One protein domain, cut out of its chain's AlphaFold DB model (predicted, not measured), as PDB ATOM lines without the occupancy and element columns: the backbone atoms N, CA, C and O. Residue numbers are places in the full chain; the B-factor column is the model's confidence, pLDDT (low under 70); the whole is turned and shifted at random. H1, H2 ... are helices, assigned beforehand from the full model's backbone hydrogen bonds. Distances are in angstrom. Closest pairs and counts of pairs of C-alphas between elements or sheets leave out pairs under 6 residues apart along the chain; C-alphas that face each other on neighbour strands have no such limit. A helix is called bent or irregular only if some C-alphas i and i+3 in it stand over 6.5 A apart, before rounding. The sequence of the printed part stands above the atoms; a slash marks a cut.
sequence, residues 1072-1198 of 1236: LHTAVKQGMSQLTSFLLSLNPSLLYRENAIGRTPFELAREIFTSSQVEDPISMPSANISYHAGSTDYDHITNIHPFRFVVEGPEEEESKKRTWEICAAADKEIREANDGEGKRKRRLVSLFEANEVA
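Overview. This is residues 1072 to 1198 of the 1236 residues of an uncharacterized protein of Rhynchosporium commune (UniProt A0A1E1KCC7). A small bundle of four helices, H1, H2, H4 and H6, with the short H3 at one end of it, sends out one long open loop. Residues 1118 to 1155 stick out from this body and come back to it, with the very short H5 in the loop, while H7 sits at the end of a second long link and touches no helix. The printed part has 127 residues with seven named helices, H1 to H7 in order along the chain, and no named strand; the class is all helix, though under half of the residues, 63, are in named elements. The whole is only just loose, close to extended, with a radius of gyration of the C-alphas of 20.7 A, and elongated, with spans of 64 by 36 by 24 A.

Along the chain. H1 is residues 1072 to 1077, with C-alpha 1072 at (43.554, -40.894, 41.434). H2 is residues 1081 to 1090, 14.5 A long from first to last C-alpha. H3 is residues 1092 to 1096, neither bent nor irregular, but only just: C-alphas 1093 and 1096 are 6.1 A apart. H4 is residues 1105 to 1116, 15.9 A long, and H5 is residues 1147 to 1150. H6, the longest, is residues 1160 to 1177, 25.9 A, with C-alpha 1160 at (30.658, -41.040, 37.076). H7 is residues 1191 to 1198, 10.4 A, with C-alpha 1198 at (48.315, -59.572, 48.369).

Arrangement. H6 is the hub, touching four helices. It touches H4 at a shallow tilt of 32 degrees, opposite ways; their closest C-alphas, of Ala 1109 and Trp 1164, are 5.2 A apart. It touches H2 at a shallow tilt of 26 degrees, the same way, closest at Ser 1081 and Thr 1163, whose C-alphas are 4.4 A apart. With residues 1167 to 1174 alone it touches H3, where the closest C-alphas, of Pro 1092 and Ala 1170, are 7.5 A apart. With residues 1160 to 1164 alone it only just touches H1, with 3 pairs of C-alphas within 8 A, the closest those of Val 1076 and Thr 1163 at 6.4 A. H1 and H2 are a helical hairpin at a shallow tilt of 15 degrees; the closest C-alphas, of Ala 1075 and Thr 1084, are 5.8 A apart. H1 touches H4 at a shallow tilt of 7 degrees, the same way, closest at the C-alphas of His 1073 and Pro 1105, 5.1 A. H2 and H4 are apart. In H1, H2, H4, H6 and H7 every O i to N i+4 pair is within hydrogen-bond range; H3 has 0 of 1, but 2 of 2 O i to N i+3 pairs, and H5 is too short for an O i to N i+4 pair.

Size, cuts and confidence. The two C-alphas farthest apart, of Gly 1134 and Glu 1181, are 66.6 A apart. The printed part has no cut. The links H4 to H5, 30 residues, and H6 to H7, 13 residues, are long. Mean pLDDT of the printed part is 74.4; residues 1120 to 1139, 1150 to 1157, 1178 to 1184 and 1198 are under 70.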
ATOM      1  N   LEU A1072      44.311 -41.099  42.674       88.94
ATOM      2  CA  LEU A1072      43.554 -40.894  41.434       88.94
ATOM      3  C   LEU A1072      42.548 -42.025  41.155       88.94
ATOM      4  O   LEU A1072      41.402 -41.739  40.821       88.94
ATOM      5  N   HIS A1073      42.922 -43.292  41.371       88.75
ATOM      6  CA  HIS A1073      41.987 -44.423  41.267       88.75
ATOM      7  C   HIS A1073      40.814 -44.271  42.238       88.75
ATOM      8  O   HIS A1073      39.671 -44.495  41.861       88.75
ATOM      9  N   THR A1074      41.081 -43.836  43.471       86.62
ATOM     10  CA  THR A1074      40.047 -43.632  44.497       86.62
ATOM     11  C   THR A1074      39.081 -42.507  44.107       86.62
ATOM     12  O   THR A1074      37.871 -42.659  44.279       86.62
ATOM     13  N   ALA A1075      39.592 -41.399  43.553       86.12
ATOM     14  CA  ALA A1075      38.766 -40.296  43.052       86.12
ATOM     15  C   ALA A1075      37.872 -40.740  41.883       86.12
ATOM     16  O   ALA A1075      36.670 -40.471  41.894       86.12
ATOM     17  N   VAL A1076      38.438 -41.496  40.936       87.62
ATOM     18  CA  VAL A1076      37.704 -42.065  39.799       87.62
ATOM     19  C   VAL A1076      36.634 -43.053  40.268       87.62
ATOM     20  O   VAL A1076      35.477 -42.956  39.861       87.62
ATOM     21  N   LYS A1077      36.991 -43.952  41.192       84.38
ATOM     22  CA  LYS A1077      36.103 -44.980  41.753       84.38
ATOM     23  C   LYS A1077      34.867 -44.402  42.429       84.38
ATOM     24  O   LYS A1077      33.796 -45.002  42.384       84.38
ATOM     25  N   GLN A1078      35.015 -43.231  43.043       81.38
ATOM     26  CA  GLN A1078      33.941 -42.537  43.752       81.38
ATOM     27  C   GLN A1078      33.219 -41.478  42.893       81.38
ATOM     28  O   GLN A1078      32.311 -40.830  43.405       81.38
ATOM     29  N   GLY A1079      33.586 -41.295  41.616       81.50
ATOM     30  CA  GLY A1079      32.938 -40.333  40.711       81.50
ATOM     31  C   GLY A1079      33.245 -38.859  41.011       81.50
ATOM     32  O   GLY A1079      32.390 -38.009  40.790       81.50
ATOM     33  N   MET A1080      34.438 -38.558  41.540       82.00
ATOM     34  CA  MET A1080      34.851 -37.206  41.956       82.00
ATOM     35  C   MET A1080      35.482 -36.428  40.803       82.00
ATOM     36  O   MET A1080      36.705 -36.322  40.711       82.00
ATOM     37  N   SER A1081      34.658 -35.882  39.922       84.44
ATOM     38  CA  SER A1081      35.044 -35.073  38.765       84.44
ATOM     39  C   SER A1081      35.978 -33.903  39.115       84.44
ATOM     40  O   SER A1081      37.055 -33.810  38.520       84.44
ATOM     41  N   GLN A1082      35.664 -33.074  40.121       82.88
ATOM     42  CA  GLN A1082      36.491 -31.904  40.463       82.88
ATOM     43  C   GLN A1082      37.878 -32.311  40.977       82.88
ATOM     44  O   GLN A1082      38.907 -31.784  40.547       82.88
ATOM     45  N   LEU A1083      37.918 -33.299  41.873       82.19
ATOM     46  CA  LEU A1083      39.168 -33.799  42.440       82.19
ATOM     47  C   LEU A1083      39.996 -34.572  41.406       82.19
ATOM     48  O   LEU A1083      41.221 -34.478  41.419       82.19
ATOM     49  N   THR A1084      39.344 -35.299  40.496       86.62
ATOM     50  CA  THR A1084      40.002 -36.004  39.384       86.62
ATOM     51  C   THR A1084      40.686 -35.009  38.452       86.62
ATOM     52  O   THR A1084      41.873 -35.171  38.169       86.62
ATOM     53  N   SER A1085      39.990 -33.935  38.056       86.25
ATOM     54  CA  SER A1085      40.584 -32.852  37.258       86.25
ATOM     55  C   SER A1085      41.785 -32.226  37.965       86.25
ATOM     56  O   SER A1085      42.823 -31.987  37.348       86.25
ATOM     57  N   PHE A1086      41.674 -31.991  39.274       85.38
ATOM     58  CA  PHE A1086      42.754 -31.397  40.053       85.38
ATOM     59  C   PHE A1086      43.978 -32.317  40.179       85.38
ATOM     60  O   PHE A1086      45.103 -31.880  39.947       85.38
ATOM     61  N   LEU A1087      43.784 -33.600  40.488       85.44
ATOM     62  CA  LEU A1087      44.879 -34.574  40.578       85.44
ATOM     63  C   LEU A1087      45.609 -34.743  39.237       85.44
ATOM     64  O   LEU A1087      46.835 -34.853  39.221       85.44
ATOM     65  N   LEU A1088      44.874 -34.707  38.121       86.19
ATOM     66  CA  LEU A1088      45.461 -34.717  36.780       86.19
ATOM     67  C   LEU A1088      46.259 -33.440  36.494       86.19
ATOM     68  O   LEU A1088      47.327 -33.538  35.899       86.19
ATOM     69  N   SER A1089      45.813 -32.275  36.978       86.19
ATOM     70  CA  SER A1089      46.580 -31.024  36.853       86.19
ATOM     71  C   SER A1089      47.911 -31.050  37.618       86.19
ATOM     72  O   SER A1089      48.881 -30.441  37.174       86.19
ATOM     73  N   LEU A1090      47.983 -31.785  38.737       84.94
ATOM     74  CA  LEU A1090      49.219 -31.957  39.508       84.94
ATOM     75  C   LEU A1090      50.182 -32.940  38.836       84.94
ATOM     76  O   LEU A1090      51.389 -32.701  38.805       84.94
ATOM     77  N   ASN A1091      49.669 -34.067  38.334       83.94
ATOM     78  CA  ASN A1091      50.486 -35.061  37.648       83.94
ATOM     79  C   ASN A1091      49.674 -35.868  36.612       83.94
ATOM     80  O   ASN A1091      49.093 -36.906  36.954       83.94
ATOM     81  N   PRO A1092      49.710 -35.471  35.324       84.88
ATOM     82  CA  PRO A1092      48.985 -36.160  34.254       84.88
ATOM     83  C   PRO A1092      49.440 -37.609  34.027       84.88
ATOM     84  O   PRO A1092      48.666 -38.446  33.565       84.88
ATOM     85  N   SER A1093      50.689 -37.947  34.378       83.88
ATOM     86  CA  SER A1093      51.248 -39.292  34.148       83.88
ATOM     87  C   SER A1093      50.580 -40.388  34.988       83.88
ATOM     88  O   SER A1093      50.670 -41.569  34.644       83.88
ATOM     89  N   LEU A1094      49.869 -40.014  36.062       85.75
ATOM     90  CA  LEU A1094      49.129 -40.952  36.909       85.75
ATOM     91  C   LEU A1094      47.987 -41.650  36.159       85.75
ATOM     92  O   LEU A1094      47.611 -42.752  36.551       85.75
ATOM     93  N   LEU A1095      47.483 -41.061  35.066       87.69
ATOM     94  CA  LEU A1095      46.397 -41.617  34.250       87.69
ATOM     95  C   LEU A1095      46.725 -42.999  33.652       87.69
ATOM     96  O   LEU A1095      45.812 -43.787  33.415       87.69
ATOM     97  N   TYR A1096      48.013 -43.308  33.452       88.50
ATOM     98  CA  TYR A1096      48.494 -44.575  32.878       88.50
ATOM     99  C   TYR A1096      49.290 -45.439  33.868       88.50
ATOM    100  O   TYR A1096      49.995 -46.364  33.451       88.50
ATOM    101  N   ARG A1097      49.228 -45.130  35.170       87.00
ATOM    102  CA  ARG A1097      49.858 -45.940  36.218       87.00
ATOM    103  C   ARG A1097      48.877 -46.978  36.741       87.00
ATOM    104  O   ARG A1097      47.773 -46.621  37.123       87.00
ATOM    105  N   GLU A1098      49.300 -48.230  36.810       89.44
ATOM    106  CA  GLU A1098      48.457 -49.314  37.314       89.44
ATOM    107  C   GLU A1098      48.260 -49.276  38.838       89.44
ATOM    108  O   GLU A1098      49.159 -48.884  39.593       89.44
ATOM    109  N   ASN A1099      47.084 -49.717  39.287       87.06
ATOM    110  CA  ASN A1099      46.836 -50.166  40.656       87.06
ATOM    111  C   ASN A1099      47.379 -51.598  40.871       87.06
ATOM    112  O   ASN A1099      47.882 -52.232  39.944       87.06
ATOM    113  N   ALA A1100      47.266 -52.146  42.084       84.62
ATOM    114  CA  ALA A1100      47.765 -53.498  42.386       84.62
ATOM    115  C   ALA A1100      47.053 -54.634  41.621       84.62
ATOM    116  O   ALA A1100      47.557 -55.752  41.593       84.62
ATOM    117  N   ILE A1101      45.897 -54.351  41.009       80.50
ATOM    118  CA  ILE A1101      45.115 -55.286  40.182       80.50
ATOM    119  C   ILE A1101      45.548 -55.195  38.703       80.50
ATOM    120  O   ILE A1101      45.109 -55.986  37.874       80.50
ATOM    121  N   GLY A1102      46.423 -54.246  38.350       85.75
ATOM    122  CA  GLY A1102      46.864 -54.031  36.974       85.75
ATOM    123  C   GLY A1102      45.897 -53.185  36.141       85.75
ATOM    124  O   GLY A1102      45.946 -53.248  34.919       85.75
ATOM    125  N   ARG A1103      45.004 -52.399  36.756       85.56
ATOM    126  CA  ARG A1103      44.112 -51.455  36.052       85.56
ATOM    127  C   ARG A1103      44.657 -50.035  36.145       85.56
ATOM    128  O   ARG A1103      45.180 -49.653  37.187       85.56
ATOM    129  N   THR A1104      44.531 -49.255  35.076       91.06
ATOM    130  CA  THR A1104      44.855 -47.814  35.076       91.06
ATOM    131  C   THR A1104      43.628 -46.958  35.431       91.06
ATOM    132  O   THR A1104      42.500 -47.406  35.209       91.06
ATOM    133  N   PRO A1105      43.782 -45.702  35.909       89.94
ATOM    134  CA  PRO A1105      42.636 -44.838  36.191       89.94
ATOM    135  C   PRO A1105      41.770 -44.567  34.960       89.94
ATOM    136  O   PRO A1105      40.559 -44.434  35.095       89.94
ATOM    137  N   PHE A1106      42.370 -44.519  33.767       89.88
ATOM    138  CA  PHE A1106      41.638 -44.366  32.509       89.88
ATOM    139  C   PHE A1106      40.744 -45.576  32.200       89.88
ATOM    140  O   PHE A1106      39.561 -45.413  31.898       89.88
ATOM    141  N   GLU A1107      41.290 -46.792  32.307       87.56
ATOM    142  CA  GLU A1107      40.523 -48.032  32.124       87.56
ATOM    143  C   GLU A1107      39.423 -48.150  33.182       87.56
ATOM    144  O   GLU A1107      38.269 -48.408  32.838       87.56
ATOM    145  N   LEU A1108      39.755 -47.851  34.443       87.56
ATOM    146  CA  LEU A1108      38.813 -47.873  35.559       87.56
ATOM    147  C   LEU A1108      37.677 -46.854  35.370       87.56
ATOM    148  O   LEU A1108      36.522 -47.185  35.615       87.56
ATOM    149  N   ALA A1109      37.969 -45.634  34.903       87.94
ATOM    150  CA  ALA A1109      36.948 -44.619  34.632       87.94
ATOM    151  C   ALA A1109      35.958 -45.088  33.556       87.94
ATOM    152  O   ALA A1109      34.746 -44.941  33.726       87.94
ATOM    153  N   ARG A1110      36.468 -45.700  32.477       85.62
ATOM    154  CA  ARG A1110      35.646 -46.265  31.397       85.62
ATOM    155  C   ARG A1110      34.752 -47.390  31.902       85.62
ATOM    156  O   ARG A1110      33.564 -47.430  31.588       85.62
ATOM    157  N   GLU A1111      35.333 -48.308  32.665       81.38
ATOM    158  CA  GLU A1111      34.641 -49.465  33.227       81.38
ATOM    159  C   GLU A1111      33.549 -49.048  34.205       81.38
ATOM    160  O   GLU A1111      32.421 -49.510  34.087       81.38
ATOM    161  N   ILE A1112      33.840 -48.122  35.119       83.31
ATOM    162  CA  ILE A1112      32.865 -47.626  36.097       83.31
ATOM    163  C   ILE A1112      31.740 -46.860  35.415       83.31
ATOM    164  O   ILE A1112      30.581 -47.005  35.805       83.31
ATOM    165  N   PHE A1113      32.053 -46.073  34.383       83.94
ATOM    166  CA  PHE A1113      31.024 -45.432  33.577       83.94
ATOM    167  C   PHE A1113      30.148 -46.473  32.868       83.94
ATOM    168  O   PHE A1113      28.928 -46.413  32.999       83.94
ATOM    169  N   THR A1114      30.748 -47.468  32.209       78.81
ATOM    170  CA  THR A1114      30.018 -48.549  31.519       78.81
ATOM    171  C   THR A1114      29.147 -49.341  32.495       78.81
ATOM    172  O   THR A1114      27.960 -49.533  32.248       78.81
ATOM    173  N   SER A1115      29.710 -49.721  33.643       78.12
ATOM    174  CA  SER A1115      29.006 -50.410  34.720       78.12
ATOM    175  C   SER A1115      27.850 -49.569  35.249       78.12
ATOM    176  O   SER A1115      26.761 -50.097  35.396       78.12
ATOM    177  N   SER A1116      28.017 -48.255  35.432       78.44
ATOM    178  CA  SER A1116      26.933 -47.384  35.911       78.44
ATOM    179  C   SER A1116      25.719 -47.312  34.980       78.44
ATOM    180  O   SER A1116      24.635 -46.972  35.439       78.44
ATOM    181  N   GLN A1117      25.876 -47.644  33.691       75.75
ATOM    182  CA  GLN A1117      24.752 -47.719  32.749       75.75
ATOM    183  C   GLN A1117      23.913 -48.996  32.923       75.75
ATOM    184  O   GLN A1117      22.797 -49.065  32.417       75.75
ATOM    185  N   VAL A1118      24.455 -50.004  33.614       75.19
ATOM    186  CA  VAL A1118      23.835 -51.322  33.828       75.19
ATOM    187  C   VAL A1118      23.768 -51.715  35.309       75.19
ATOM    188  O   VAL A1118      23.269 -52.784  35.644       75.19
ATOM    189  N   GLU A1119      24.266 -50.858  36.206       70.69
ATOM    190  CA  GLU A1119      24.330 -51.076  37.655       70.69
ATOM    191  C   GLU A1119      22.950 -51.062  38.286       70.69
ATOM    192  O   GLU A1119      22.799 -51.653  39.338       70.69
ATOM    193  N   ASP A1120      21.955 -50.443  37.659       65.88
ATOM    194  CA  ASP A1120      20.550 -50.446  38.053       65.88
ATOM    195  C   ASP A1120      19.686 -50.506  36.788       65.88
ATOM    196  O   ASP A1120      20.101 -49.986  35.745       65.88
ATOM    197  N   PRO A1121      18.492 -51.133  36.832       62.28
ATOM    198  CA  PRO A1121      17.553 -50.953  35.732       62.28
ATOM    199  C   PRO A1121      17.269 -49.455  35.613       62.28
ATOM    200  O   PRO A1121      17.293 -48.760  36.633       62.28
ATOM    201  N   ILE A1122      17.012 -48.959  34.393       59.59
ATOM    202  CA  ILE A1122      16.645 -47.551  34.170       59.59
ATOM    203  C   ILE A1122      15.621 -47.190  35.239       59.59
ATOM    204  O   ILE A1122      14.550 -47.798  35.284       59.59
ATOM    205  N   SER A1123      16.012 -46.296  36.152       46.50
ATOM    206  CA  SER A1123      15.199 -45.962  37.311       46.50
ATOM    207  C   SER A1123      13.949 -45.291  36.779       46.50
ATOM    208  O   SER A1123      13.948 -44.103  36.462       46.50
ATOM    209  N   MET A1124      12.897 -46.083  36.598       48.84
ATOM    210  CA  MET A1124      11.573 -45.557  36.359       48.84
ATOM    211  C   MET A1124      11.223 -44.862  37.667       48.84
ATOM    212  O   MET A1124      11.117 -45.554  38.688       48.84
ATOM    213  N   PRO A1125      11.134 -43.518  37.692       48.69
ATOM    214  CA  PRO A1125      10.793 -42.822  38.915       48.69
ATOM    215  C   PRO A1125       9.506 -43.451  39.414       48.69
ATOM    216  O   PRO A1125       8.544 -43.604  38.659       48.69
ATOM    217  N   SER A1126       9.537 -43.911  40.663       47.41
ATOM    218  CA  SER A1126       8.370 -44.502  41.287       47.41
ATOM    219  C   SER A1126       7.230 -43.508  41.110       47.41
ATOM    220  O   SER A1126       7.259 -42.432  41.702       47.41
ATOM    221  N   ALA A1127       6.220 -43.853  40.307       49.38
ATOM    222  CA  ALA A1127       5.003 -43.056  40.131       49.38
ATOM    223  C   ALA A1127       4.147 -43.018  41.418       49.38
ATOM    224  O   ALA A1127       2.945 -42.751  41.416       49.38
ATOM    225  N   ASN A1128       4.767 -43.320  42.560       54.16
ATOM    226  CA  ASN A1128       4.194 -43.249  43.877       54.16
ATOM    227  C   ASN A1128       4.156 -41.780  44.309       54.16
ATOM    228  O   ASN A1128       5.032 -41.280  45.010       54.16
ATOM    229  N   ILE A1129       3.117 -41.084  43.853       58.56
ATOM    230  CA  ILE A1129       2.806 -39.720  44.268       58.56
ATOM    231  C   ILE A1129       2.358 -39.772  45.735       58.56
ATOM    232  O   ILE A1129       1.191 -40.041  46.038       58.56
ATOM    233  N   SER A1130       3.284 -39.547  46.669       57.72
ATOM    234  CA  SER A1130       2.971 -39.437  48.096       57.72
ATOM    235  C   SER A1130       2.404 -38.050  48.410       57.72
ATOM    236  O   SER A1130       3.061 -37.215  49.028       57.72
ATOM    237  N   TYR A1131       1.175 -37.788  47.975       62.38
ATOM    238  CA  TYR A1131       0.503 -36.517  48.242       62.38
ATOM    239  C   TYR A1131      -0.152 -36.518  49.621       62.38
ATOM    240  O   TYR A1131      -0.918 -37.423  49.962       62.38
ATOM    241  N   HIS A1132       0.137 -35.511  50.440       59.25
ATOM    242  CA  HIS A1132      -0.530 -35.279  51.716       59.25
ATOM    243  C   HIS A1132      -1.076 -33.857  51.738       59.25
ATOM    244  O   HIS A1132      -0.314 -32.906  51.886       59.25
ATOM    245  N   ALA A1133      -2.399 -33.736  51.653       49.28
ATOM    246  CA  ALA A1133      -3.114 -32.483  51.840       49.28
ATOM    247  C   ALA A1133      -2.639 -31.762  53.121       49.28
ATOM    248  O   ALA A1133      -2.766 -32.306  54.224       49.28
ATOM    249  N   GLY A1134      -2.055 -30.569  52.973       51.81
ATOM    250  CA  GLY A1134      -1.531 -29.756  54.082       51.81
ATOM    251  C   GLY A1134      -0.107 -30.088  54.564       51.81
ATOM    252  O   GLY A1134       0.344 -29.500  55.550       51.81
ATOM    253  N   SER A1135       0.611 -31.005  53.904       52.09
ATOM    254  CA  SER A1135       2.046 -31.233  54.137       52.09
ATOM    255  C   SER A1135       2.883 -30.234  53.339       52.09
ATOM    256  O   SER A1135       2.622 -30.014  52.161       52.09
ATOM    257  N   THR A1136       3.912 -29.649  53.954       53.06
ATOM    258  CA  THR A1136       4.879 -28.802  53.241       53.06
ATOM    259  C   THR A1136       5.759 -29.660  52.345       53.06
ATOM    260  O   THR A1136       6.606 -30.398  52.852       53.06
ATOM    261  N   ASP A1137       5.568 -29.550  51.034       59.56
ATOM    262  CA  ASP A1137       6.501 -30.079  50.048       59.56
ATOM    263  C   ASP A1137       7.708 -29.132  49.940       59.56
ATOM    264  O   ASP A1137       7.569 -27.943  49.640       59.56
ATOM    265  N   TYR A1138       8.894 -29.640  50.276       54.00
ATOM    266  CA  TYR A1138      10.130 -28.855  50.278       54.00
ATOM    267  C   TYR A1138      10.549 -28.427  48.867       54.00
ATOM    268  O   TYR A1138      11.199 -27.389  48.735       54.00
ATOM    269  N   ASP A1139      10.117 -29.166  47.843       59.44
ATOM    270  CA  ASP A1139      10.421 -28.891  46.438       59.44
ATOM    271  C   ASP A1139       9.340 -28.031  45.757       59.44
ATOM    272  O   ASP A1139       9.449 -27.704  44.577       59.44
ATOM    273  N   HIS A1140       8.317 -27.589  46.498       73.94
ATOM    274  CA  HIS A1140       7.278 -26.714  45.964       73.94
ATOM    275  C   HIS A1140       7.828 -25.348  45.525       73.94
ATOM    276  O   HIS A1140       8.649 -24.751  46.230       73.94
ATOM    277  N   ILE A1141       7.306 -24.779  44.429       75.56
ATOM    278  CA  ILE A1141       7.776 -23.500  43.857       75.56
ATOM    279  C   ILE A1141       7.803 -22.357  44.884       75.56
ATOM    280  O   ILE A1141       8.697 -21.509  44.868       75.56
ATOM    281  N   THR A1142       6.881 -22.358  45.851       75.12
ATOM    282  CA  THR A1142       6.845 -21.358  46.930       75.12
ATOM    283  C   THR A1142       8.000 -21.494  47.923       75.12
ATOM    284  O   THR A1142       8.425 -20.479  48.483       75.12
ATOM    285  N   ASN A1143       8.534 -22.703  48.114       72.19
ATOM    286  CA  ASN A1143       9.577 -23.048  49.086       72.19
ATOM    287  C   ASN A1143      10.993 -23.070  48.480       72.19
ATOM    288  O   ASN A1143      11.962 -22.910  49.224       72.19
ATOM    289  N   ILE A1144      11.128 -23.178  47.151       72.88
ATOM    290  CA  ILE A1144      12.423 -23.095  46.453       72.88
ATOM    291  C   ILE A1144      13.064 -21.716  46.674       72.88
ATOM    292  O   ILE A1144      12.415 -20.676  46.534       72.88
ATOM    293  N   HIS A1145      14.353 -21.690  47.015       70.75
ATOM    294  CA  HIS A1145      15.094 -20.449  47.247       70.75
ATOM    295  C   HIS A1145      15.197 -19.601  45.955       70.75
ATOM    296  O   HIS A1145      15.546 -20.169  44.919       70.75
ATOM    297  N   PRO A1146      14.965 -18.267  45.987       74.94
ATOM    298  CA  PRO A1146      14.995 -17.404  44.793       74.94
ATOM    299  C   PRO A1146      16.272 -17.524  43.949       74.94
ATOM    300  O   PRO A1146      16.203 -17.571  42.729       74.94
ATOM    301  N   PHE A1147      17.428 -17.683  44.596       70.75
ATOM    302  CA  PHE A1147      18.721 -17.918  43.934       70.75
ATOM    303  C   PHE A1147      18.715 -19.061  42.903       70.75
ATOM    304  O   PHE A1147      19.430 -18.992  41.907       70.75
ATOM    305  N   ARG A1148      17.894 -20.101  43.106       71.31
ATOM    306  CA  ARG A1148      17.822 -21.257  42.199       71.31
ATOM    307  C   ARG A1148      17.173 -20.924  40.848       71.31
ATOM    308  O   ARG A1148      17.276 -21.734  39.940       71.31
ATOM    309  N   PHE A1149      16.510 -19.769  40.727       72.06
ATOM    310  CA  PHE A1149      15.884 -19.312  39.484       72.06
ATOM    311  C   PHE A1149      16.868 -18.564  38.562       72.06
ATOM    312  O   PHE A1149      16.692 -18.637  37.353       72.06
ATOM    313  N   VAL A1150      17.933 -17.951  39.112       69.69
ATOM    314  CA  VAL A1150      18.917 -17.128  38.356       69.69
ATOM    315  C   VAL A1150      20.124 -17.934  37.907       69.69
ATOM    316  O   VAL A1150      20.783 -17.600  36.923       69.69
ATOM    317  N   VAL A1151      20.487 -18.970  38.668       55.25
ATOM    318  CA  VAL A1151      21.652 -19.794  38.346       55.25
ATOM    319  C   VAL A1151      21.268 -20.795  37.260       55.25
ATOM    320  O   VAL A1151      21.009 -21.965  37.525       55.25
ATOM    321  N   GLU A1152      21.280 -20.330  36.012       42.81
ATOM    322  CA  GLU A1152      21.450 -21.189  34.839       42.81
ATOM    323  C   GLU A1152      22.922 -21.607  34.736       42.81
ATOM    324  O   GLU A1152      23.711 -21.140  33.918       42.81
ATOM    325  N   GLY A1153      23.320 -22.491  35.636       38.69
ATOM    326  CA  GLY A1153      24.578 -23.208  35.564       38.69
ATOM    327  C   GLY A1153      24.419 -24.432  36.444       38.69
ATOM    328  O   GLY A1153      23.991 -24.272  37.589       38.69
ATOM    329  N   PRO A1154      24.693 -25.653  35.961       39.44
ATOM    330  CA  PRO A1154      24.697 -26.784  36.866       39.44
ATOM    331  C   PRO A1154      25.725 -26.450  37.951       39.44
ATOM    332  O   PRO A1154      26.900 -26.242  37.644       39.44
ATOM    333  N   GLU A1155      25.314 -26.397  39.225       44.00
ATOM    334  CA  GLU A1155      26.243 -26.865  40.249       44.00
ATOM    335  C   GLU A1155      26.680 -28.231  39.746       44.00
ATOM    336  O   GLU A1155      25.863 -29.107  39.484       44.00
ATOM    337  N   GLU A1156      27.947 -28.282  39.386       50.78
ATOM    338  CA  GLU A1156      28.449 -29.070  38.279       50.78
ATOM    339  C   GLU A1156      28.471 -30.541  38.715       50.78
ATOM    340  O   GLU A1156      29.469 -31.020  39.254       50.78
ATOM    341  N   GLU A1157      27.313 -31.198  38.594       60.16
ATOM    342  CA  GLU A1157      26.931 -32.355  39.400       60.16
ATOM    343  C   GLU A1157      28.001 -33.449  39.316       60.16
ATOM    344  O   GLU A1157      28.359 -33.933  38.235       60.16
ATOM    345  N   GLU A1158      28.564 -33.793  40.477       71.25
ATOM    346  CA  GLU A1158      29.560 -34.851  40.607       71.25
ATOM    347  C   GLU A1158      28.954 -36.159  40.081       71.25
ATOM    348  O   GLU A1158      28.030 -36.715  40.673       71.25
ATOM    349  N   SER A1159      29.446 -36.646  38.939       77.56
ATOM    350  CA  SER A1159      28.912 -37.845  38.291       77.56
ATOM    351  C   SER A1159      30.015 -38.717  37.702       77.56
ATOM    352  O   SER A1159      31.016 -38.226  37.170       77.56
ATOM    353  N   LYS A1160      29.781 -40.039  37.713       82.12
ATOM    354  CA  LYS A1160      30.658 -41.040  37.076       82.12
ATOM    355  C   LYS A1160      30.883 -40.727  35.586       82.12
ATOM    356  O   LYS A1160      31.992 -40.894  35.083       82.12
ATOM    357  N   LYS A1161      29.854 -40.206  34.899       83.62
ATOM    358  CA  LYS A1161      29.927 -39.761  33.497       83.62
ATOM    359  C   LYS A1161      30.917 -38.615  33.317       83.62
ATOM    360  O   LYS A1161      31.800 -38.695  32.469       83.62
ATOM    361  N   ARG A1162      30.807 -37.575  34.141       83.19
ATOM    362  CA  ARG A1162      31.698 -36.418  34.066       83.19
ATOM    363  C   ARG A1162      33.143 -36.787  34.395       83.19
ATOM    364  O   ARG A1162      34.067 -36.324  33.735       83.19
ATOM    365  N   THR A1163      33.350 -37.646  35.395       86.12
ATOM    366  CA  THR A1163      34.683 -38.180  35.707       86.12
ATOM    367  C   THR A1163      35.306 -38.885  34.497       86.12
ATOM    368  O   THR A1163      36.472 -38.644  34.190       86.12
ATOM    369  N   TRP A1164      34.525 -39.693  33.770       88.12
ATOM    370  CA  TRP A1164      34.963 -40.312  32.517       88.12
ATOM    371  C   TRP A1164      35.310 -39.279  31.436       88.12
ATOM    372  O   TRP A1164      36.374 -39.384  30.829       88.12
ATOM    373  N   GLU A1165      34.473 -38.260  31.226       87.56
ATOM    374  CA  GLU A1165      34.731 -37.192  30.246       87.56
ATOM    375  C   GLU A1165      36.038 -36.439  30.537       87.56
ATOM    376  O   GLU A1165      36.812 -36.182  29.616       87.56
ATOM    377  N   ILE A1166      36.332 -36.160  31.812       87.69
ATOM    378  CA  ILE A1166      37.591 -35.528  32.242       87.69
ATOM    379  C   ILE A1166      38.789 -36.439  31.950       87.69
ATOM    380  O   ILE A1166      39.782 -35.988  31.379       87.69
ATOM    381  N   CYS A1167      38.707 -37.727  32.298       88.38
ATOM    382  CA  CYS A1167      39.770 -38.687  31.989       88.38
ATOM    383  C   CYS A1167      39.979 -38.858  30.472       88.38
ATOM    384  O   CYS A1167      41.117 -38.992  30.027       88.38
ATOM    385  N   ALA A1168      38.903 -38.831  29.679       86.94
ATOM    386  CA  ALA A1168      38.956 -38.922  28.222       86.94
ATOM    387  C   ALA A1168      39.548 -37.665  27.570       86.94
ATOM    388  O   ALA A1168      40.354 -37.781  26.645       86.94
ATOM    389  N   ALA A1169      39.198 -36.478  28.070       87.50
ATOM    390  CA  ALA A1169      39.813 -35.224  27.647       87.50
ATOM    391  C   ALA A1169      41.319 -35.215  27.956       87.50
ATOM    392  O   ALA A1169      42.118 -34.910  27.075       87.50
ATOM    393  N   ALA A1170      41.714 -35.658  29.154       85.94
ATOM    394  CA  ALA A1170      43.120 -35.762  29.535       85.94
ATOM    395  C   ALA A1170      43.909 -36.783  28.685       85.94
ATOM    396  O   ALA A1170      45.035 -36.491  28.287       85.94
ATOM    397  N   ASP A1171      43.342 -37.957  28.349       86.44
ATOM    398  CA  ASP A1171      43.974 -38.910  27.404       86.44
ATOM    399  C   ASP A1171      44.202 -38.248  26.039       86.44
ATOM    400  O   ASP A1171      45.296 -38.352  25.480       86.44
ATOM    401  N   LYS A1172      43.206 -37.505  25.537       85.00
ATOM    402  CA  LYS A1172      43.309 -36.777  24.267       85.00
ATOM    403  C   LYS A1172      44.421 -35.722  24.300       85.00
ATOM    404  O   LYS A1172      45.270 -35.735  23.411       85.00
ATOM    405  N   GLU A1173      44.467 -34.877  25.328       84.25
ATOM    406  CA  GLU A1173      45.505 -33.847  25.482       84.25
ATOM    407  C   GLU A1173      46.914 -34.456  25.567       84.25
ATOM    408  O   GLU A1173      47.833 -34.007  24.879       84.25
ATOM    409  N   ILE A1174      47.095 -35.534  26.341       81.94
ATOM    410  CA  ILE A1174      48.399 -36.208  26.465       81.94
ATOM    411  C   ILE A1174      48.827 -36.846  25.132       81.94
ATOM    412  O   ILE A1174      50.022 -36.920  24.832       81.94
ATOM    413  N   ARG A1175      47.879 -37.322  24.318       80.25
ATOM    414  CA  ARG A1175      48.168 -37.869  22.983       80.25
ATOM    415  C   ARG A1175      48.563 -36.787  21.985       80.25
ATOM    416  O   ARG A1175      49.476 -37.019  21.196       80.25
ATOM    417  N   GLU A1176      47.888 -35.643  22.024       79.31
ATOM    418  CA  GLU A1176      48.196 -34.491  21.171       79.31
ATOM    419  C   GLU A1176      49.556 -33.874  21.532       79.31
ATOM    420  O   GLU A1176      50.306 -33.496  20.638       79.31
ATOM    421  N   ALA A1177      49.927 -33.868  22.817       72.69
ATOM    422  CA  ALA A1177      51.212 -33.354  23.294       72.69
ATOM    423  C   ALA A1177      52.434 -34.251  22.983       72.69
ATOM    424  O   ALA A1177      53.563 -33.779  23.081       72.69
ATOM    425  N   ASN A1178      52.247 -35.531  22.631       66.94
ATOM    426  CA  ASN A1178      53.332 -36.495  22.364       66.94
ATOM    427  C   ASN A1178      53.601 -36.713  20.853       66.94
ATOM    428  O   ASN A1178      53.816 -37.847  20.418       66.94
ATOM    429  N   ASP A1179      53.563 -35.641  20.052       55.28
ATOM    430  CA  ASP A1179      53.963 -35.600  18.628       55.28
ATOM    431  C   ASP A1179      53.354 -36.695  17.727       55.28
ATOM    432  O   ASP A1179      53.977 -37.189  16.788       55.28
ATOM    433  N   GLY A1180      52.111 -37.109  17.992       52.62
ATOM    434  CA  GLY A1180      51.385 -38.028  17.109       52.62
ATOM    435  C   GLY A1180      51.867 -39.487  17.113       52.62
ATOM    436  O   GLY A1180      51.257 -40.310  16.432       52.62
ATOM    437  N   GLU A1181      52.870 -39.865  17.920       49.50
ATOM    438  CA  GLU A1181      53.264 -41.280  18.062       49.50
ATOM    439  C   GLU A1181      52.226 -42.118  18.835       49.50
ATOM    440  O   GLU A1181      52.306 -43.345  18.835       49.50
ATOM    441  N   GLY A1182      51.247 -41.497  19.507       52.56
ATOM    442  CA  GLY A1182      50.109 -42.195  20.127       52.56
ATOM    443  C   GLY A1182      50.468 -43.234  21.203       52.56
ATOM    444  O   GLY A1182      49.599 -43.995  21.634       52.56
ATOM    445  N   LYS A1183      51.729 -43.304  21.651       56.72
ATOM    446  CA  LYS A1183      52.198 -44.343  22.576       56.72
ATOM    447  C   LYS A1183      51.758 -44.036  24.004       56.72
ATOM    448  O   LYS A1183      52.361 -43.223  24.703       56.72
ATOM    449  N   ARG A1184      50.746 -44.772  24.470       69.81
ATOM    450  CA  ARG A1184      50.398 -44.900  25.892       69.81
ATOM    451  C   ARG A1184      51.566 -45.560  26.633       69.81
ATOM    452  O   ARG A1184      51.679 -46.785  26.646       69.81
ATOM    453  N   LYS A1185      52.465 -44.774  27.234       72.69
ATOM    454  CA  LYS A1185      53.542 -45.307  28.090       72.69
ATOM    455  C   LYS A1185      52.955 -45.746  29.435       72.69
ATOM    456  O   LYS A1185      53.001 -45.011  30.418       72.69
ATOM    457  N   ARG A1186      52.366 -46.942  29.445       81.56
ATOM    458  CA  ARG A1186      51.790 -47.595  30.626       81.56
ATOM    459  C   ARG A1186      52.886 -47.878  31.655       81.56
ATOM    460  O   ARG A1186      53.908 -48.477  31.321       81.56
ATOM    461  N   ARG A1187      52.681 -47.440  32.901       83.56
ATOM    462  CA  ARG A1187      53.592 -47.717  34.019       83.56
ATOM    463  C   ARG A1187      53.021 -48.857  34.853       83.56
ATOM    464  O   ARG A1187      52.028 -48.661  35.553       83.56
ATOM    465  N   LEU A1188      53.681 -50.009  34.774       84.88
ATOM    466  CA  LEU A1188      53.281 -51.215  35.491       84.88
ATOM    467  C   LEU A1188      53.491 -51.072  37.002       84.88
ATOM    468  O   LEU A1188      54.421 -50.383  37.445       84.88
ATOM    469  N   VAL A1189      52.640 -51.740  37.780       83.12
ATOM    470  CA  VAL A1189      52.861 -51.912  39.223       83.12
ATOM    471  C   VAL A1189      54.045 -52.854  39.454       83.12
ATOM    472  O   VAL A1189      54.242 -53.824  38.720       83.12
ATOM    473  N   SER A1190      54.883 -52.572  40.453       82.12
ATOM    474  CA  SER A1190      56.003 -53.470  40.752       82.12
ATOM    475  C   SER A1190      55.517 -54.774  41.399       82.12
ATOM    476  O   SER A1190      54.578 -54.778  42.197       82.12
ATOM    477  N   LEU A1191      56.211 -55.885  41.125       79.00
ATOM    478  CA  LEU A1191      55.969 -57.179  41.789       79.00
ATOM    479  C   LEU A1191      56.014 -57.062  43.319       79.00
ATOM    480  O   LEU A1191      55.269 -57.741  44.019       79.00
ATOM    481  N   PHE A1192      56.880 -56.191  43.843       78.00
ATOM    482  CA  PHE A1192      56.966 -55.924  45.273       78.00
ATOM    483  C   PHE A1192      55.671 -55.304  45.811       78.00
ATOM    484  O   PHE A1192      55.099 -55.837  46.756       78.00
ATOM    485  N   GLU A1193      55.181 -54.229  45.187       75.12
ATOM    486  CA  GLU A1193      53.938 -53.546  45.570       75.12
ATOM    487  C   GLU A1193      52.713 -54.469  45.485       75.12
ATOM    488  O   GLU A1193      51.907 -54.503  46.418       75.12
ATOM    489  N   ALA A1194      52.597 -55.260  44.414       77.94
ATOM    490  CA  ALA A1194      51.497 -56.209  44.236       77.94
ATOM    491  C   ALA A1194      51.515 -57.322  45.303       77.94
ATOM    492  O   ALA A1194      50.493 -57.603  45.936       77.94
ATOM    493  N   ASN A1195      52.692 -57.899  45.583       77.06
ATOM    494  CA  ASN A1195      52.862 -58.912  46.631       77.06
ATOM    495  C   ASN A1195      52.584 -58.360  48.037       77.06
ATOM    496  O   ASN A1195      52.073 -59.079  48.899       77.06
ATOM    497  N   GLU A1196      52.917 -57.095  48.290       76.50
ATOM    498  CA  GLU A1196      52.676 -56.431  49.572       76.50
ATOM    499  C   GLU A1196      51.172 -56.251  49.831       76.50
ATOM    500  O   GLU A1196      50.691 -56.546  50.928       76.50
ATOM    501  N   VAL A1197      50.405 -55.863  48.806       75.81
ATOM    502  CA  VAL A1197      48.934 -55.803  48.872       75.81
ATOM    503  C   VAL A1197      48.336 -57.203  49.032       75.81
ATOM    504  O   VAL A1197      47.506 -57.404  49.920       75.81
ATOM    505  N   ALA A1198      48.800 -58.194  48.267       69.69
ATOM    506  CA  ALA A1198      48.315 -59.572  48.369       69.69
ATOM    507  C   ALA A1198      48.499 -60.152  49.786       69.69
ATOM    508  O   ALA A1198      47.549 -60.690  50.356       69.69
TER     509      ALA A1198